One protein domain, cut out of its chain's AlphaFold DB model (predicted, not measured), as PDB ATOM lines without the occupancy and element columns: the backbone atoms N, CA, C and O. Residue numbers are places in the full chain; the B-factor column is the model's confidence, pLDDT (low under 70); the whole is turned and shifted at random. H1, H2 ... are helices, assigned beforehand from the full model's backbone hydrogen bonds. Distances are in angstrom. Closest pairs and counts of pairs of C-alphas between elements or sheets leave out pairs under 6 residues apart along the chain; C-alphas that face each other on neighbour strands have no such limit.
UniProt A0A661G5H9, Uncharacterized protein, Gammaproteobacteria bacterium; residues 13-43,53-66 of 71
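Overview. This is residues 13 to 43 and 53 to 66 of the 71 residues of an uncharacterized protein of Gammaproteobacteria bacterium (UniProt A0A661G5H9). Little regular structure is found here: a flat, mostly loop-built domain, with helix H2 extending to one end. Residues 13 to 31, with no named element, fold back in a loop and then sweep along to the short helix H1, making the opposite end of the longest axis near Pro 28. The printed part has 45 residues with two named helices, H1 then H2, holding 15 of them, and no named strand; its class is all helix. It is compact, with a radius of gyration of the C-alphas of 10.5 A and spans of 31 by 23 by 13 A.

Along the chain. Find C-alpha 55 at (134.311, 165.807, 201.977); from there H2, residues 55 to 64, runs 14.1 A to C-alpha 64 at (128.090, 159.608, 213.052). Look for H1, residues 32 to 36, from C-alpha 32 at (141.313, 162.019, 199.092).

Arrangement. H2 and H1 are close but not clearly touching; their closest C-alphas, of Pro 55 and Cys 33, are 7.9 A apart. In both helices every O i to N i+4 pair is within hydrogen-bond range.

Size, cuts and confidence. The C-alphas farthest apart, of Pro 28 and Pro 66, are 31.3 A apart. Residues 44 to 52 are not printed; the C-alphas of Leu 43 and Leu 53 are 11.7 A apart across this cut, in the link from H1 to H2. Confidence is under 70 at residues 38 to 43 and 65 to 66.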
ATOM      1  N   HIS A  13     131.373 161.195 191.490       83.88
ATOM      2  CA  HIS A  13     130.146 161.638 192.155       83.88
ATOM      3  C   HIS A  13     129.996 161.010 193.539       83.88
ATOM      4  O   HIS A  13     130.442 159.890 193.786       83.88
ATOM      5  N   CYS A  14     129.350 161.738 194.452       86.50
ATOM      6  CA  CYS A  14     129.051 161.261 195.799       86.50
ATOM      7  C   CYS A  14     127.917 160.245 195.784       86.50
ATOM      8  O   CYS A  14     126.800 160.581 195.408       86.50
ATOM      9  N   ALA A  15     128.174 159.042 196.294       81.75
ATOM     10  CA  ALA A  15     127.158 157.998 196.423       81.75
ATOM     11  C   ALA A  15     126.023 158.359 197.402       81.75
ATOM     12  O   ALA A  15     124.966 157.740 197.369       81.75
ATOM     13  N   HIS A  16     126.226 159.362 198.268       83.94
ATOM     14  CA  HIS A  16     125.214 159.814 199.224       83.94
ATOM     15  C   HIS A  16     124.394 161.010 198.727       83.94
ATOM     16  O   HIS A  16     123.174 161.000 198.836       83.94
ATOM     17  N   CYS A  17     125.050 162.050 198.199       87.88
ATOM     18  CA  CYS A  17     124.378 163.296 197.802       87.88
ATOM     19  C   CYS A  17     124.400 163.583 196.295       87.88
ATOM     20  O   CYS A  17     123.868 164.602 195.867       87.88
ATOM     21  N   GLY A  18     125.060 162.752 195.486       86.94
ATOM     22  CA  GLY A  18     125.181 162.927 194.034       86.94
ATOM     23  C   GLY A  18     126.127 164.046 193.585       86.94
ATOM     24  O   GLY A  18     126.351 164.203 192.385       86.94
ATOM     25  N   THR A  19     126.705 164.820 194.515       87.75
ATOM     26  CA  THR A  19     127.572 165.953 194.158       87.75
ATOM     27  C   THR A  19     128.760 165.493 193.320       87.75
ATOM     28  O   THR A  19     129.392 164.486 193.650       87.75
ATOM     29  N   SER A  20     129.059 166.224 192.249       85.69
ATOM     30  CA  SER A  20     130.212 165.955 191.395       85.69
ATOM     31  C   SER A  20     131.495 166.264 192.163       85.69
ATOM     32  O   SER A  20     131.752 167.408 192.535       85.69
ATOM     33  N   PHE A  21     132.302 165.243 192.423       83.69
ATOM     34  CA  PHE A  21     133.607 165.376 193.055       83.69
ATOM     35  C   PHE A  21     134.508 164.213 192.628       83.69
ATOM     36  O   PHE A  21     134.064 163.074 192.546       83.69
ATOM     37  N   ARG A  22     135.797 164.462 192.416       80.94
ATOM     38  CA  ARG A  22     136.755 163.401 192.085       80.94
ATOM     39  C   ARG A  22     137.265 162.751 193.369       80.94
ATOM     40  O   ARG A  22     137.959 163.410 194.140       80.94
ATOM     41  N   CYS A  23     136.955 161.472 193.604       80.44
ATOM     42  CA  CYS A  23     137.472 160.791 194.793       80.44
ATOM     43  C   CYS A  23     138.937 160.367 194.672       80.44
ATOM     44  O   CYS A  23     139.600 160.200 195.691       80.44
ATOM     45  N   GLY A  24     139.441 160.233 193.445       79.19
ATOM     46  CA  GLY A  24     140.823 159.845 193.169       79.19
ATOM     47  C   GLY A  24     141.114 158.361 193.376       79.19
ATOM     48  O   GLY A  24     142.266 157.984 193.492       79.19
ATOM     49  N   ARG A  25     140.084 157.503 193.420       75.25
ATOM     50  CA  ARG A  25     140.263 156.041 193.473       75.25
ATOM     51  C   ARG A  25     140.986 155.493 192.235       75.25
ATOM     52  O   ARG A  25     141.747 154.546 192.369       75.25
ATOM     53  N   ASP A  26     140.744 156.090 191.069       75.06
ATOM     54  CA  ASP A  26     141.385 155.705 189.802       75.06
ATOM     55  C   ASP A  26     142.648 156.532 189.504       75.06
ATOM     56  O   ASP A  26     143.245 156.392 188.438       75.06
ATOM     57  N   ASP A  27     143.035 157.437 190.409       78.50
ATOM     58  CA  ASP A  27     144.257 158.220 190.256       78.50
ATOM     59  C   ASP A  27     145.473 157.431 190.768       78.50
ATOM     60  O   ASP A  27     145.343 156.570 191.637       78.50
ATOM     61  N   PRO A  28     146.689 157.742 190.280       78.69
ATOM     62  CA  PRO A  28     147.920 157.178 190.836       78.69
ATOM     63  C   PRO A  28     148.180 157.634 192.283       78.69
ATOM     64  O   PRO A  28     148.978 157.027 192.994       78.69
ATOM     65  N   ALA A  29     147.528 158.715 192.715       78.88
ATOM     66  CA  ALA A  29     147.543 159.184 194.093       78.88
ATOM     67  C   ALA A  29     146.434 158.495 194.912       78.88
ATOM     68  O   ALA A  29     145.381 158.179 194.362       78.88
ATOM     69  N   PRO A  30     146.618 158.302 196.232       76.31
ATOM     70  CA  PRO A  30     145.569 157.746 197.083       76.31
ATOM     71  C   PRO A  30     144.301 158.608 197.036       76.31
ATOM     72  O   PRO A  30     144.384 159.837 196.922       76.31
ATOM     73  N   CYS A  31     143.131 157.970 197.191       81.44
ATOM     74  CA  CYS A  31     141.868 158.702 197.266       81.44
ATOM     75  C   CYS A  31     141.956 159.783 198.344       81.44
ATOM     76  O   CYS A  31     142.567 159.571 199.396       81.44
ATOM     77  N   TRP A  32     141.310 160.926 198.115       81.94
ATOM     78  CA  TRP A  32     141.313 162.019 199.092       81.94
ATOM     79  C   TRP A  32     140.860 161.519 200.478       81.94
ATOM     80  O   TRP A  32     141.404 161.923 201.498       81.94
ATOM     81  N   CYS A  33     139.923 160.561 200.497       79.62
ATOM     82  CA  CYS A  33     139.458 159.871 201.690       79.62
ATOM     83  C   CYS A  33     140.582 159.170 202.459       79.62
ATOM     84  O   CYS A  33     140.707 159.354 203.659       79.62
ATOM     85  N   ALA A  34     141.411 158.387 201.776       77.94
ATOM     86  CA  ALA A  34     142.514 157.652 202.378       77.94
ATOM     87  C   ALA A  34     143.636 158.597 202.825       77.94
ATOM     88  O   ALA A  34     144.320 158.317 203.806       77.94
ATOM     89  N   ARG A  35     143.808 159.725 202.127       81.25
ATOM     90  CA  ARG A  35     144.793 160.751 202.476       81.25
ATOM     91  C   ARG A  35     144.396 161.543 203.724       81.25
ATOM     92  O   ARG A  35     145.226 161.734 204.603       81.25
ATOM     93  N   ASP A  36     143.155 162.020 203.783       79.81
ATOM     94  CA  ASP A  36     142.673 162.915 204.842       79.81
ATOM     95  C   ASP A  36     142.083 162.150 206.048       79.81
ATOM     96  O   ASP A  36     142.052 162.681 207.156       79.81
ATOM     97  N   PHE A  37     141.648 160.896 205.865       74.19
ATOM     98  CA  PHE A  37     141.028 160.060 206.903       74.19
ATOM     99  C   PHE A  37     141.697 158.674 207.047       74.19
ATOM    100  O   PHE A  37     141.004 157.654 207.027       74.19
ATOM    101  N   PRO A  38     143.032 158.590 207.244       67.75
ATOM    102  CA  PRO A  38     143.732 157.307 207.373       67.75
ATOM    103  C   PRO A  38     143.317 156.521 208.628       67.75
ATOM    104  O   PRO A  38     143.327 155.297 208.618       67.75
ATOM    105  N   ALA A  39     142.908 157.217 209.695       62.00
ATOM    106  CA  ALA A  39     142.522 156.618 210.977       62.00
ATOM    107  C   ALA A  39     141.131 155.957 210.978       62.00
ATOM    108  O   ALA A  39     140.756 155.334 211.964       62.00
ATOM    109  N   VAL A  40     140.356 156.107 209.900       61.38
ATOM    110  CA  VAL A  40     139.006 155.528 209.762       61.38
ATOM    111  C   VAL A  40     139.017 154.299 208.844       61.38
ATOM    112  O   VAL A  40     137.967 153.801 208.443       61.38
ATOM    113  N   MET A  41     140.214 153.829 208.477       57.50
ATOM    114  CA  MET A  41     140.416 152.621 207.689       57.50
ATOM    115  C   MET A  41     140.650 151.418 208.617       57.50
ATOM    116  O   MET A  41     141.495 151.508 209.507       57.50
ATOM    117  N   PRO A  42     139.955 150.288 208.396       56.56
ATOM    118  CA  PRO A  42     139.090 150.017 207.254       56.56
ATOM    119  C   PRO A  42     137.697 150.631 207.445       56.56
ATOM    120  O   PRO A  42     137.083 150.477 208.497       56.56
ATOM    121  N   LEU A  43     137.176 151.289 206.398       54.81
ATOM    122  CA  LEU A  43     135.741 151.563 206.330       54.81
ATOM    123  C   LEU A  43     135.010 150.224 206.546       54.81
ATOM    124  O   LEU A  43     135.395 149.239 205.902       54.81
ATOM    125  N   LEU A  53     132.417 158.965 198.814       83.00
ATOM    126  CA  LEU A  53     131.745 160.096 199.474       83.00
ATOM    127  C   LEU A  53     132.538 161.393 199.308       83.00
ATOM    128  O   LEU A  53     133.768 161.371 199.318       83.00
ATOM    129  N   CYS A  54     131.841 162.526 199.201       87.19
ATOM    130  CA  CYS A  54     132.476 163.844 199.174       87.19
ATOM    131  C   CYS A  54     132.936 164.289 200.582       87.19
ATOM    132  O   CYS A  54     132.462 163.746 201.585       87.19
ATOM    133  N   PRO A  55     133.785 165.331 200.695       84.94
ATOM    134  CA  PRO A  55     134.311 165.807 201.977       84.94
ATOM    135  C   PRO A  55     133.287 166.187 203.037       84.94
ATOM    136  O   PRO A  55     133.561 166.027 204.224       84.94
ATOM    137  N   ALA A  56     132.124 166.697 202.637       87.62
ATOM    138  CA  ALA A  56     131.054 167.026 203.573       87.62
ATOM    139  C   ALA A  56     130.354 165.758 204.085       87.62
ATOM    140  O   ALA A  56     130.209 165.572 205.292       87.62
ATOM    141  N   CYS A  57     129.975 164.860 203.169       86.62
ATOM    142  CA  CYS A  57     129.280 163.623 203.510       86.62
ATOM    143  C   CYS A  57     130.163 162.665 204.310       86.62
ATOM    144  O   CYS A  57     129.682 162.086 205.277       86.62
ATOM    145  N   LEU A  58     131.450 162.534 203.965       81.69
ATOM    146  CA  LEU A  58     132.367 161.685 204.721       81.69
ATOM    147  C   LEU A  58     132.582 162.232 206.136       81.69
ATOM    148  O   LEU A  58     132.477 161.470 207.084       81.69
ATOM    149  N   ARG A  59     132.790 163.547 206.314       83.81
ATOM    150  CA  ARG A  59     132.898 164.149 207.657       83.81
ATOM    151  C   ARG A  59     131.657 163.889 208.508       83.81
ATOM    152  O   ARG A  59     131.787 163.538 209.675       83.81
ATOM    153  N   ALA A  60     130.469 164.014 207.918       84.88
ATOM    154  CA  ALA A  60     129.220 163.697 208.602       84.88
ATOM    155  C   ALA A  60     129.103 162.199 208.933       84.88
ATOM    156  O   ALA A  60     128.648 161.853 210.019       84.88
ATOM    157  N   ALA A  61     129.529 161.316 208.025       80.75
ATOM    158  CA  ALA A  61     129.539 159.875 208.247       80.75
ATOM    159  C   ALA A  61     130.504 159.491 209.374       80.75
ATOM    160  O   ALA A  61     130.088 158.808 210.300       80.75
ATOM    161  N   VAL A  62     131.744 159.989 209.354       78.00
ATOM    162  CA  VAL A  62     132.756 159.760 210.401       78.00
ATOM    163  C   VAL A  62     132.292 160.307 211.750       78.00
ATOM    164  O   VAL A  62     132.448 159.630 212.756       78.00
ATOM    165  N   ALA A  63     131.664 161.486 211.786       79.19
ATOM    166  CA  ALA A  63     131.098 162.039 213.019       79.19
ATOM    167  C   ALA A  63     129.922 161.211 213.571       79.19
ATOM    168  O   ALA A  63     129.647 161.247 214.767       79.19
ATOM    169  N   ARG A  64     129.208 160.492 212.697       70.81
ATOM    170  CA  ARG A  64     128.090 159.608 213.052       70.81
ATOM    171  C   ARG A  64     128.522 158.188 213.380       70.81
ATOM    172  O   ARG A  64     127.742 157.479 214.005       70.81
ATOM    173  N   GLN A  65     129.703 157.763 212.940       65.94
ATOM    174  CA  GLN A  65     130.247 156.475 213.333       65.94
ATOM    175  C   GLN A  65     130.754 156.625 214.773       65.94
ATOM    176  O   GLN A  65     131.748 157.328 214.982       65.94
ATOM    177  N   PRO A  66     130.118 155.997 215.784       56.19
ATOM    178  CA  PRO A  66     130.863 155.683 216.987       56.19
ATOM    179  C   PRO A  66     132.022 154.841 216.475       56.19
ATOM    180  O   PRO A  66     131.811 153.876 215.749       56.19
TER     181      PRO A  66